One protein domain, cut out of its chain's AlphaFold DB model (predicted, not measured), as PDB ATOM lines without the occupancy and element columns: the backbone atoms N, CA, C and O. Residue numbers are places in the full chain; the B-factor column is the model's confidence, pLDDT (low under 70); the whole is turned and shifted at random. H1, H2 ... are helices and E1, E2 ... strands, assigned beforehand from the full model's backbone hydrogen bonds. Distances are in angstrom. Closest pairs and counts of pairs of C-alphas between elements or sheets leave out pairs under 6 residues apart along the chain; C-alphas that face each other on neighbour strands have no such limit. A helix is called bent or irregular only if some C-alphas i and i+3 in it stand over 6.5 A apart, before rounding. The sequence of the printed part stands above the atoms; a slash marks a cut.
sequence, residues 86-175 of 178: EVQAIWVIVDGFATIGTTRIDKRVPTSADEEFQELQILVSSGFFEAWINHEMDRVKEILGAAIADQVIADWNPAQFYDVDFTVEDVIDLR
ATOM      1  N   GLU A  86      34.234  18.533 -18.100       78.81
ATOM      2  CA  GLU A  86      33.364  19.553 -17.529       78.81
ATOM      3  C   GLU A  86      33.188  20.675 -18.561       78.81
ATOM      4  O   GLU A  86      34.167  21.180 -19.119       78.81
ATOM      5  N   VAL A  87      31.935  20.985 -18.880       84.75
ATOM      6  CA  VAL A  87      31.558  22.090 -19.759       84.75
ATOM      7  C   VAL A  87      31.009  23.213 -18.899       84.75
ATOM      8  O   VAL A  87      30.315  22.959 -17.915       84.75
ATOM      9  N   GLN A  88      31.331  24.442 -19.272       86.81
ATOM     10  CA  GLN A  88      30.813  25.636 -18.629       86.81
ATOM     11  C   GLN A  88      30.153  26.529 -19.677       86.81
ATOM     12  O   GLN A  88      30.669  26.692 -20.788       86.81
ATOM     13  N   ALA A  89      29.006  27.099 -19.311       90.38
ATOM     14  CA  ALA A  89      28.295  28.049 -20.147       90.38
ATOM     15  C   ALA A  89      29.014  29.404 -20.155       90.38
ATOM     16  O   ALA A  89      29.468  29.903 -19.119       90.38
ATOM     17  N   ILE A  90      29.092  30.004 -21.336       92.06
ATOM     18  CA  ILE A  90      29.515  31.388 -21.536       92.06
ATOM     19  C   ILE A  90      28.491  32.109 -22.408       92.06
ATOM     20  O   ILE A  90      27.797  31.484 -23.210       92.06
ATOM     21  N   TRP A  91      28.434  33.433 -22.289       94.12
ATOM     22  CA  TRP A  91      27.541  34.286 -23.071       94.12
ATOM     23  C   TRP A  91      28.364  35.253 -23.899       94.12
ATOM     24  O   TRP A  91      29.134  36.043 -23.350       94.12
ATOM     25  N   VAL A  92      28.217  35.181 -25.221       93.38
ATOM     26  CA  VAL A  92      29.071  35.925 -26.150       93.38
ATOM     27  C   VAL A  92      28.269  36.783 -27.113       93.38
ATOM     28  O   VAL A  92      27.173  36.419 -27.542       93.38
ATOM     29  N   ILE A  93      28.866  37.908 -27.491       95.12
ATOM     30  CA  ILE A  93      28.487  38.702 -28.653       95.12
ATOM     31  C   ILE A  93      29.748  38.875 -29.491       95.12
ATOM     32  O   ILE A  93      30.717  39.488 -29.039       95.12
ATOM     33  N   VAL A  94      29.738  38.348 -30.713       94.56
ATOM     34  CA  VAL A  94      30.890  38.415 -31.617       94.56
ATOM     35  C   VAL A  94      30.481  38.820 -33.025       94.56
ATOM     36  O   VAL A  94      29.401  38.462 -33.500       94.56
ATOM     37  N   ASP A  95      31.381  39.532 -33.693       95.00
ATOM     38  CA  ASP A  95      31.333  39.763 -35.132       95.00
ATOM     39  C   ASP A  95      32.357  38.857 -35.819       95.00
ATOM     40  O   ASP A  95      33.472  38.632 -35.336       95.00
ATOM     41  N   GLY A  96      31.961  38.298 -36.954       93.50
ATOM     42  CA  GLY A  96      32.799  37.388 -37.709       93.50
ATOM     43  C   GLY A  96      32.120  36.910 -38.976       93.50
ATOM     44  O   GLY A  96      31.153  37.503 -39.466       93.50
ATOM     45  N   PHE A  97      32.624  35.809 -39.510       92.12
ATOM     46  CA  PHE A  97      32.059  35.198 -40.700       92.12
ATOM     47  C   PHE A  97      32.077  33.678 -40.612       92.12
ATOM     48  O   PHE A  97      33.054  33.063 -40.184       92.12
ATOM     49  N   ALA A  98      30.987  33.074 -41.077       88.69
ATOM     50  CA  ALA A  98      30.911  31.644 -41.308       88.69
ATOM     51  C   ALA A  98      31.447  31.324 -42.708       88.69
ATOM     52  O   ALA A  98      31.123  32.008 -43.684       88.69
ATOM     53  N   THR A  99      32.218  30.251 -42.820       85.00
ATOM     54  CA  THR A  99      32.607  29.658 -44.100       85.00
ATOM     55  C   THR A  99      31.910  28.313 -44.229       85.00
ATOM     56  O   THR A  99      32.184  27.397 -43.461       85.00
ATOM     57  N   ILE A 100      30.994  28.194 -45.192       79.38
ATOM     58  CA  ILE A 100      30.277  26.945 -45.491       79.38
ATOM     59  C   ILE A 100      30.692  26.497 -46.892       79.38
ATOM     60  O   ILE A 100      30.303  27.100 -47.900       79.38
ATOM     61  N   GLY A 101      31.530  25.461 -46.968       78.44
ATOM     62  CA  GLY A 101      32.184  25.058 -48.213       78.44
ATOM     63  C   GLY A 101      33.059  26.185 -48.774       78.44
ATOM     64  O   GLY A 101      34.108  26.494 -48.224       78.44
ATOM     65  N   THR A 102      32.636  26.812 -49.875       79.81
ATOM     66  CA  THR A 102      33.335  27.960 -50.492       79.81
ATOM     67  C   THR A 102      32.630  29.298 -50.270       79.81
ATOM     68  O   THR A 102      33.052  30.310 -50.826       79.81
ATOM     69  N   THR A 103      31.517  29.312 -49.534       83.50
ATOM     70  CA  THR A 103      30.705  30.518 -49.342       83.50
ATOM     71  C   THR A 103      31.060  31.165 -48.016       83.50
ATOM     72  O   THR A 103      30.927  30.532 -46.970       83.50
ATOM     73  N   ARG A 104      31.470  32.433 -48.067       90.38
ATOM     74  CA  ARG A 104      31.636  33.288 -46.890       90.38
ATOM     75  C   ARG A 104      30.323  34.006 -46.596       90.38
ATOM     76  O   ARG A 104      29.721  34.580 -47.503       90.38
ATOM     77  N   ILE A 105      29.900  33.974 -45.339       89.56
ATOM     78  CA  ILE A 105      28.696  34.638 -44.847       89.56
ATOM     79  C   ILE A 105      29.091  35.453 -43.621       89.56
ATOM     80  O   ILE A 105      29.318  34.888 -42.552       89.56
ATOM     81  N   ASP A 106      29.175  36.773 -43.775       92.19
ATOM     82  CA  ASP A 106      29.408  37.660 -42.638       92.19
ATOM     83  C   ASP A 106      28.189  37.617 -41.714       92.19
ATOM     84  O   ASP A 106      27.034  37.746 -42.148       92.19
ATOM     85  N   LYS A 107      28.440  37.355 -40.434       88.62
ATOM     86  CA  LYS A 107      27.387  37.083 -39.470       88.62
ATOM     87  C   LYS A 107      27.813  37.513 -38.076       88.62
ATOM     88  O   LYS A 107      28.822  37.061 -37.546       88.62
ATOM     89  N   ARG A 108      26.952  38.320 -37.462       90.94
ATOM     90  CA  ARG A 108      26.980  38.585 -36.029       90.94
ATOM     91  C   ARG A 108      26.308  37.450 -35.266       90.94
ATOM     92  O   ARG A 108      25.266  36.948 -35.698       90.94
ATOM     93  N   VAL A 109      26.907  37.085 -34.143       89.50
ATOM     94  CA  VAL A 109      26.406  36.097 -33.187       89.50
ATOM     95  C   VAL A 109      26.133  36.835 -31.868       89.50
ATOM     96  O   VAL A 109      27.015  37.579 -31.432       89.50
ATOM     97  N   PRO A 110      24.951  36.701 -31.234       87.81
ATOM     98  CA  PRO A 110      23.852  35.762 -31.512       87.81
ATOM     99  C   PRO A 110      23.147  35.933 -32.862       87.81
ATOM    100  O   PRO A 110      23.084  37.015 -33.445       87.81
ATOM    101  N   THR A 111      22.648  34.807 -33.385       81.19
ATOM    102  CA  THR A 111      22.015  34.735 -34.715       81.19
ATOM    103  C   THR A 111      20.568  35.229 -34.698       81.19
ATOM    104  O   THR A 111      20.113  35.778 -35.711       81.19
ATOM    105  N   SER A 112      19.877  35.027 -33.573       80.88
ATOM    106  CA  SER A 112      18.495  35.431 -33.310       80.88
ATOM    107  C   SER A 112      18.440  36.876 -32.812       80.88
ATOM    108  O   SER A 112      19.220  37.264 -31.951       80.88
ATOM    109  N   ALA A 113      17.490  37.671 -33.308       75.69
ATOM    110  CA  ALA A 113      17.319  39.061 -32.865       75.69
ATOM    111  C   ALA A 113      16.742  39.188 -31.441       75.69
ATOM    112  O   ALA A 113      16.872  40.243 -30.826       75.69
ATOM    113  N   ASP A 114      16.108  38.127 -30.939       81.44
ATOM    114  CA  ASP A 114      15.481  38.088 -29.613       81.44
ATOM    115  C   ASP A 114      16.466  37.681 -28.500       81.44
ATOM    116  O   ASP A 114      16.128  37.733 -27.319       81.44
ATOM    117  N   GLU A 115      17.685  37.276 -28.868       84.94
ATOM    118  CA  GLU A 115      18.736  36.864 -27.940       84.94
ATOM    119  C   GLU A 115      19.711  38.019 -27.701       84.94
ATOM    120  O   GLU A 115      20.316  38.550 -28.631       84.94
ATOM    121  N   GLU A 116      19.893  38.401 -26.436       86.62
ATOM    122  CA  GLU A 116      20.887  39.413 -26.056       86.62
ATOM    123  C   GLU A 116      22.317  38.855 -26.158       86.62
ATOM    124  O   GLU A 116      23.245  39.575 -26.522       86.62
ATOM    125  N   PHE A 117      22.481  37.555 -25.895       89.56
ATOM    126  CA  PHE A 117      23.750  36.834 -25.939       89.56
ATOM    127  C   PHE A 117      23.580  35.467 -26.582       89.56
ATOM    128  O   PHE A 117      22.567  34.805 -26.366       89.56
ATOM    129  N   GLN A 118      24.618  35.010 -27.280       92.19
ATOM    130  CA  GLN A 118      24.724  33.612 -27.664       92.19
ATOM    131  C   GLN A 118      25.293  32.824 -26.491       92.19
ATOM    132  O   GLN A 118      26.437  33.046 -26.091       92.19
ATOM    133  N   GLU A 119      24.509  31.891 -25.967       92.19
ATOM    134  CA  GLU A 119      25.029  30.893 -25.040       92.19
ATOM    135  C   GLU A 119      25.881  29.876 -25.810       92.19
ATOM    136  O   GLU A 119      25.451  29.359 -26.848       92.19
ATOM    137  N   LEU A 120      27.087  29.605 -25.309       89.38
ATOM    138  CA  LEU A 120      27.985  28.564 -25.803       89.38
ATOM    139  C   LEU A 120      28.452  27.694 -24.641       89.38
ATOM    140  O   LEU A 120      28.761  28.184 -23.557       89.38
ATOM    141  N   GLN A 121      28.565  26.399 -24.898       89.25
ATOM    142  CA  GLN A 121      29.109  25.422 -23.965       89.25
ATOM    143  C   GLN A 121      30.592  25.212 -24.274       89.25
ATOM    144  O   GLN A 121      30.944  24.664 -25.319       89.25
ATOM    145  N   ILE A 122      31.480  25.650 -23.384       88.00
ATOM    146  CA  ILE A 122      32.929  25.525 -23.570       88.00
ATOM    147  C   ILE A 122      33.483  24.458 -22.640       88.00
ATOM    148  O   ILE A 122      33.216  24.446 -21.440       88.00
ATOM    149  N   LEU A 123      34.294  23.560 -23.195       85.62
ATOM    150  CA  LEU A 123      35.032  22.582 -22.409       85.62
ATOM    151  C   LEU A 123      36.043  23.308 -21.512       85.62
ATOM    152  O   LEU A 123      36.887  24.043 -22.025       85.62
ATOM    153  N   VAL A 124      36.023  23.065 -20.202       81.00
ATOM    154  CA  VAL A 124      36.956  23.703 -19.255       81.00
ATOM    155  C   VAL A 124      38.412  23.417 -19.642       81.00
ATOM    156  O   VAL A 124      39.252  24.305 -19.607       81.00
ATOM    157  N   SER A 125      38.706  22.208 -20.126       80.38
ATOM    158  CA  SER A 125      40.049  21.816 -20.577       80.38
ATOM    159  C   SER A 125      40.431  22.297 -21.985       80.38
ATOM    160  O   SER A 125      41.488  21.918 -22.487       80.38
ATOM    161  N   SER A 126      39.609  23.122 -22.647       80.88
ATOM    162  CA  SER A 126      39.920  23.678 -23.978       80.88
ATOM    163  C   SER A 126      41.072  24.694 -23.977       80.88
ATOM    164  O   SER A 126      41.581  25.047 -25.045       80.88
ATOM    165  N   GLY A 127      41.481  25.170 -22.797       81.69
ATOM    166  CA  GLY A 127      42.417  26.284 -22.652       81.69
ATOM    167  C   GLY A 127      41.744  27.659 -22.735       81.69
ATOM    168  O   GLY A 127      42.440  28.671 -22.769       81.69
ATOM    169  N   PHE A 128      40.408  27.716 -22.831       87.81
ATOM    170  CA  PHE A 128      39.663  28.967 -22.981       87.81
ATOM    171  C   PHE A 128      39.827  29.889 -21.776       87.81
ATOM    172  O   PHE A 128      40.146  31.063 -21.942       87.81
ATOM    173  N   PHE A 129      39.612  29.366 -20.567       81.44
ATOM    174  CA  PHE A 129      39.647  30.175 -19.353       81.44
ATOM    175  C   PHE A 129      41.061  30.667 -19.054       81.44
ATOM    176  O   PHE A 129      41.231  31.828 -18.694       81.44
ATOM    177  N   GLU A 130      42.082  29.836 -19.276       79.88
ATOM    178  CA  GLU A 130      43.477  30.256 -19.166       79.88
ATOM    179  C   GLU A 130      43.810  31.361 -20.173       79.88
ATOM    180  O   GLU A 130      44.377  32.383 -19.787       79.88
ATOM    181  N   ALA A 131      43.420  31.200 -21.442       80.25
ATOM    182  CA  ALA A 131      43.638  32.214 -22.473       80.25
ATOM    183  C   ALA A 131      42.901  33.524 -22.150       80.25
ATOM    184  O   ALA A 131      43.464  34.607 -22.303       80.25
ATOM    185  N   TRP A 132      41.666  33.439 -21.654       82.12
ATOM    186  CA  TRP A 132      40.878  34.597 -21.241       82.12
ATOM    187  C   TRP A 132      41.536  35.353 -20.081       82.12
ATOM    188  O   TRP A 132      41.736  36.564 -20.173       82.12
ATOM    189  N   ILE A 133      41.939  34.635 -19.026       82.44
ATOM    190  CA  ILE A 133      42.620  35.198 -17.849       82.44
ATOM    191  C   ILE A 133      43.965  35.828 -18.233       82.44
ATOM    192  O   ILE A 133      44.317  36.889 -17.721       82.44
ATOM    193  N   ASN A 134      44.707  35.206 -19.153       80.06
ATOM    194  CA  ASN A 134      46.000  35.706 -19.629       80.06
ATOM    195  C   ASN A 134      45.877  36.763 -20.742       80.06
ATOM    196  O   ASN A 134      46.890  37.221 -21.268       80.06
ATOM    197  N   HIS A 135      44.655  37.170 -21.093       83.50
ATOM    198  CA  HIS A 135      44.352  38.118 -22.165       83.50
ATOM    199  C   HIS A 135      44.869  37.710 -23.563       83.50
ATOM    200  O   HIS A 135      45.116  38.557 -24.425       83.50
ATOM    201  N   GLU A 136      44.991  36.408 -23.825       83.50
ATOM    202  CA  GLU A 136      45.411  35.834 -25.107       83.50
ATOM    203  C   GLU A 136      44.239  35.819 -26.106       83.50
ATOM    204  O   GLU A 136      43.668  34.777 -26.432       83.50
ATOM    205  N   MET A 137      43.845  37.003 -26.587       88.38
ATOM    206  CA  MET A 137      42.623  37.178 -27.386       88.38
ATOM    207  C   MET A 137      42.606  36.393 -28.695       88.38
ATOM    208  O   MET A 137      41.546  35.915 -29.088       88.38
ATOM    209  N   ASP A 138      43.751  36.206 -29.353       87.50
ATOM    210  CA  ASP A 138      43.820  35.396 -30.577       87.50
ATOM    211  C   ASP A 138      43.427  33.941 -30.298       87.50
ATOM    212  O   ASP A 138      42.663  33.337 -31.051       87.50
ATOM    213  N   ARG A 139      43.871  33.404 -29.155       82.94
ATOM    214  CA  ARG A 139      43.528  32.049 -28.724       82.94
ATOM    215  C   ARG A 139      42.063  31.943 -28.307       82.94
ATOM    216  O   ARG A 139      41.402  30.962 -28.638       82.94
ATOM    217  N   VAL A 140      41.537  32.963 -27.626       88.88
ATOM    218  CA  VAL A 140      40.109  33.059 -27.285       88.88
ATOM    219  C   VAL A 140      39.251  33.052 -28.553       88.88
ATOM    220  O   VAL A 140      38.313  32.266 -28.642       88.88
ATOM    221  N   LYS A 141      39.596  33.867 -29.557       91.06
ATOM    222  CA  LYS A 141      38.886  33.937 -30.845       91.06
ATOM    223  C   LYS A 141      38.908  32.605 -31.592       91.06
ATOM    224  O   LYS A 141      37.876  32.202 -32.120       91.06
ATOM    225  N   GLU A 142      40.044  31.907 -31.597       88.56
ATOM    226  CA  GLU A 142      40.173  30.577 -32.208       88.56
ATOM    227  C   GLU A 142      39.228  29.557 -31.549       88.56
ATOM    228  O   GLU A 142      38.488  28.855 -32.239       88.56
ATOM    229  N   ILE A 143      39.203  29.510 -30.213       88.19
ATOM    230  CA  ILE A 143      38.343  28.578 -29.467       88.19
ATOM    231  C   ILE A 143      36.859  28.933 -29.645       88.19
ATOM    232  O   ILE A 143      36.040  28.040 -29.866       88.19
ATOM    233  N   LEU A 144      36.505  30.222 -29.587       91.81
ATOM    234  CA  LEU A 144      35.136  30.686 -29.829       91.81
ATOM    235  C   LEU A 144      34.673  30.379 -31.252       91.81
ATOM    236  O   LEU A 144      33.536  29.958 -31.431       91.81
ATOM    237  N   GLY A 145      35.541  30.556 -32.250       89.00
ATOM    238  CA  GLY A 145      35.239  30.239 -33.643       89.00
ATOM    239  C   GLY A 145      34.835  28.779 -33.822       89.00
ATOM    240  O   GLY A 145      33.752  28.493 -34.332       89.00
ATOM    241  N   ALA A 146      35.640  27.861 -33.282       86.69
ATOM    242  CA  ALA A 146      35.316  26.438 -33.291       86.69
ATOM    243  C   ALA A 146      33.993  26.136 -32.561       86.69
ATOM    244  O   ALA A 146      33.139  25.428 -33.092       86.69
ATOM    245  N   ALA A 147      33.776  26.719 -31.376       87.69
ATOM    246  CA  ALA A 147      32.553  26.498 -30.605       87.69
ATOM    247  C   ALA A 147      31.291  27.017 -31.317       87.69
ATOM    248  O   ALA A 147      30.262  26.344 -31.310       87.69
ATOM    249  N   ILE A 148      31.363  28.185 -31.964       88.56
ATOM    250  CA  ILE A 148      30.258  28.766 -32.738       88.56
ATOM    251  C   ILE A 148      29.972  27.924 -33.980       88.56
ATOM    252  O   ILE A 148      28.806  27.661 -34.284       88.56
ATOM    253  N   ALA A 149      31.010  27.478 -34.691       85.00
ATOM    254  CA  ALA A 149      30.848  26.600 -35.843       85.00
ATOM    255  C   ALA A 149      30.091  25.317 -35.456       85.00
ATOM    256  O   ALA A 149      29.116  24.961 -36.121       85.00
ATOM    257  N   ASP A 150      30.480  24.693 -34.340       83.38
ATOM    258  CA  ASP A 150      29.914  23.425 -33.875       83.38
ATOM    259  C   ASP A 150      28.522  23.554 -33.238       83.38
ATOM    260  O   ASP A 150      27.702  22.653 -33.398       83.38
ATOM    261  N   GLN A 151      28.240  24.634 -32.502       85.25
ATOM    262  CA  GLN A 151      27.010  24.756 -31.699       85.25
ATOM    263  C   GLN A 151      25.949  25.666 -32.315       85.25
ATOM    264  O   GLN A 151      24.776  25.538 -31.984       85.25
ATOM    265  N   VAL A 152      26.343  26.597 -33.188       83.88
ATOM    266  CA  VAL A 152      25.429  27.596 -33.765       83.88
ATOM    267  C   VAL A 152      25.254  27.365 -35.257       83.88
ATOM    268  O   VAL A 152      24.131  27.351 -35.761       83.88
ATOM    269  N   ILE A 153      26.359  27.194 -35.988       79.44
ATOM    270  CA  ILE A 153      26.312  27.086 -37.450       79.44
ATOM    271  C   ILE A 153      25.987  25.659 -37.898       79.44
ATOM    272  O   ILE A 153      25.305  25.499 -38.907       79.44
ATOM    273  N   ALA A 154      26.406  24.630 -37.156       73.62
ATOM    274  CA  ALA A 154      26.134  23.228 -37.486       73.62
ATOM    275  C   ALA A 154      24.636  22.920 -37.683       73.62
ATOM    276  O   ALA A 154      24.279  22.073 -38.506       73.62
ATOM    277  N   ASP A 155      23.760  23.655 -36.995       73.19
ATOM    278  CA  ASP A 155      22.306  23.512 -37.103       73.19
ATOM    279  C   ASP A 155      21.716  24.140 -38.377       73.19
ATOM    280  O   ASP A 155      20.546  23.926 -38.712       73.19
ATOM    281  N   TRP A 156      22.502  24.903 -39.140       75.44
ATOM    282  CA  TRP A 156      22.026  25.533 -40.365       75.44
ATOM    283  C   TRP A 156      21.843  24.481 -41.466       75.44
ATOM    284  O   TRP A 156      22.716  23.664 -41.739       75.44
ATOM    285  N   ASN A 157      20.723  24.535 -42.189       65.94
ATOM    286  CA  ASN A 157      20.426  23.592 -43.277       65.94
ATOM    287  C   ASN A 157      21.583  23.390 -44.299       65.94
ATOM    288  O   ASN A 157      21.889  22.246 -44.630       65.94
ATOM    289  N   PRO A 158      22.283  24.438 -44.791       63.41
ATOM    290  CA  PRO A 158      23.438  24.234 -45.669       63.41
ATOM    291  C   PRO A 158      24.659  23.622 -44.958       63.41
ATOM    292  O   PRO A 158      25.432  22.922 -45.606       63.41
ATOM    293  N   ALA A 159      24.825  23.829 -43.649       60.69
ATOM    294  CA  ALA A 159      25.957  23.328 -42.866       60.69
ATOM    295  C   ALA A 159      25.989  21.791 -42.769       60.69
ATOM    296  O   ALA A 159      27.050  21.197 -42.619       60.69
ATOM    297  N   GLN A 160      24.852  21.117 -42.966       63.84
ATOM    298  CA  GLN A 160      24.765  19.651 -42.923       63.84
ATOM    299  C   GLN A 160      25.455  18.941 -44.103       63.84
ATOM    300  O   GLN A 160      25.684  17.727 -44.055       63.84
ATOM    301  N   PHE A 161      25.761  19.665 -45.185       65.69
ATOM    302  CA  PHE A 161      26.272  19.087 -46.434       65.69
ATOM    303  C   PHE A 161      27.701  19.515 -46.785       65.69
ATOM    304  O   PHE A 161      28.268  18.972 -47.736       65.69
ATOM    305  N   TYR A 162      28.286  20.446 -46.030       70.38
ATOM    306  CA  TYR A 162      29.596  21.036 -46.304       70.38
ATOM    307  C   TYR A 162      30.443  21.108 -45.032       70.38
ATOM    308  O   TYR A 162      29.910  21.037 -43.931       70.38
ATOM    309  N   ASP A 163      31.761  21.247 -45.189       72.00
ATOM    310  CA  ASP A 163      32.612  21.632 -44.063       72.00
ATOM    311  C   ASP A 163      32.258  23.070 -43.644       72.00
ATOM    312  O   ASP A 163      31.976  23.927 -44.494       72.00
ATOM    313  N   VAL A 164      32.227  23.296 -42.333       75.19
ATOM    314  CA  VAL A 164      31.764  24.531 -41.700       75.19
ATOM    315  C   VAL A 164      32.858  25.020 -40.775       75.19
ATOM    316  O   VAL A 164      33.410  24.244 -40.000       75.19
ATOM    317  N   ASP A 165      33.148  26.307 -40.868       84.88
ATOM    318  CA  ASP A 165      34.063  27.004 -39.978       84.88
ATOM    319  C   ASP A 165      33.482  28.379 -39.633       84.88
ATOM    320  O   ASP A 165      32.674  28.929 -40.389       84.88
ATOM    321  N   PHE A 166      33.892  28.943 -38.504       87.56
ATOM    322  CA  PHE A 166      33.541  30.299 -38.112       87.56
ATOM    323  C   PHE A 166      34.788  31.031 -37.637       87.56
ATOM    324  O   PHE A 166      35.446  30.631 -36.681       87.56
ATOM    325  N   THR A 167      35.100  32.143 -38.292       91.62
ATOM    326  CA  THR A 167      36.196  33.017 -37.881       91.62
ATOM    327  C   THR A 167      35.629  34.191 -37.101       91.62
ATOM    328  O   THR A 167      34.840  34.971 -37.634       91.62
ATOM    329  N   VAL A 168      36.052  34.325 -35.843       93.81
ATOM    330  CA  VAL A 168      35.744  35.488 -35.007       93.81
ATOM    331  C   VAL A 168      36.692  36.621 -35.383       93.81
ATOM    332  O   VAL A 168      37.900  36.521 -35.165       93.81
ATOM    333  N   GLU A 169      36.152  37.703 -35.935       93.00
ATOM    334  CA  GLU A 169      36.928  38.906 -36.231       93.00
ATOM    335  C   GLU A 169      37.036  39.769 -34.974       93.00
ATOM    336  O   GLU A 169      38.147  40.132 -34.592       93.00
ATOM    337  N   ASP A 170      35.925  39.979 -34.260       92.69
ATOM    338  CA  ASP A 170      35.875  40.795 -33.048       92.69
ATOM    339  C   ASP A 170      34.961  40.211 -31.967       92.69
ATOM    340  O   ASP A 170      33.884  39.678 -32.234       92.69
ATOM    341  N   VAL A 171      35.400  40.346 -30.713       92.69
ATOM    342  CA  VAL A 171      34.616  39.998 -29.522       92.69
ATOM    343  C   VAL A 171      34.074  41.296 -28.933       92.69
ATOM    344  O   VAL A 171      34.849  42.141 -28.490       92.69
ATOM    345  N   ILE A 172      32.754  41.465 -28.965       92.50
ATOM    346  CA  ILE A 172      32.071  42.693 -28.533       92.50
ATOM    347  C   ILE A 172      31.793  42.647 -27.033       92.50
ATOM    348  O   ILE A 172      32.070  43.609 -26.320       92.50
ATOM    349  N   ASP A 173      31.229  41.534 -26.567       92.00
ATOM    350  CA  ASP A 173      30.975  41.272 -25.151       92.00
ATOM    351  C   ASP A 173      31.165  39.773 -24.891       92.00
ATOM    352  O   ASP A 173      30.833  38.928 -25.729       92.00
ATOM    353  N   LEU A 174      31.735  39.453 -23.736       90.94
ATOM    354  CA  LEU A 174      31.954  38.096 -23.261       90.94
ATOM    355  C   LEU A 174      31.696  38.073 -21.759       90.94
ATOM    356  O   LEU A 174      32.357  38.774 -20.993       90.94
ATOM    357  N   ARG A 175      30.771  37.211 -21.339       90.25
ATOM    358  CA  ARG A 175      30.440  36.989 -19.933       90.25
ATOM    359  C   ARG A 175      30.639  35.529 -19.574       90.25
ATOM    360  O   ARG A 175      30.250  34.628 -20.317       90.25
TER     361      ARG A 175
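AT A GLANCE: This is residues 86 to 175 of the 178 residues of an uncharacterized protein of Mycolicibacter senuensis (UniProt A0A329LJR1). What is the main shape? A strongly twisted sheet of four strands, built on the long bent strand E1, curls round one helix, H2, with the short helices H1 and H3 near opposite ends of the longest axis. What is it made of? The printed part has 90 residues with three named helices and four named strands, in the order E1, E2, E3, H1, H2, H3, E4, and its class is mixed, helices and strands. The sheet is branched and antiparallel, with E2, E3 and E4 each a neighbour of E1. How large is it? It is compact and rounded, with a radius of gyration of the C-alphas of 12.6 A and spans of 35 by 27 by 24 A.

IN THESE COORDINATES: Where are the strands? E1 is residues 87 to 100, from C-alpha 87 at (31.558, 22.090, -19.759), 26.2 A long, and bends by 99 degrees at residue 95. E2 is residues 103 to 109, E3 residues 118 to 123, and E4 residues 164 to 175, 25.1 A long, bending by 93 degrees at residue 172 and ending with C-alpha 175 at (30.440, 36.989, -19.933). Where are the helices? H2 is residues 137 to 153, 21.7 A long, with a kink of 28 degrees near residue 147; it is neither bent nor irregular, but only just: C-alphas 150 and 153 are 6.3 A apart. H1 is residues 128 to 133 and H3 residues 157 to 161.

HOW THE PARTS SIT: How do the strands pair? E2, beside residues 93 to 100, and E3, beside residues 87 to 92, lie on one side of E1, and E4 on the other side. E1 and E2 form a hairpin with N 98 and O 105 at 2.9 A; N 90 and O 120 of E1 and E3 are at 2.9 A, and N 93 and O 173 of E1 and E4 at 2.8 A, each within hydrogen-bond range. Where do the helices stand? The sheet curls round H2, whose closest C-alphas to E4 are Gly 145 and Phe 166, 4.8 A apart. H1 and H2, a helical hairpin, touch through residues 137 to 143 of H2 alone, closest at the C-alphas of Phe 128 and Val 140, 6.0 A, with a steep tilt of 35.5 degrees, only just past shallow, opposite ways. H3 only grazes the sheet with residues 158 to 161, and H1 and H3 are apart. Are the helix backbones complete? In H1 every O i to N i+4 pair is within hydrogen-bond range, in H2 12 of 13, and in H3 0 of 1, with 1 of 2 O i to N i+3 pairs.

THE WHOLE: How far does it reach? The two C-alphas farthest apart, those of Asn 134 and Phe 161, are 37.2 A apart. Is the model continuous and confident? The printed part has no cut and no long link; the mean pLDDT of the printed part is 84.8, and residues 157 to 161 are under 70.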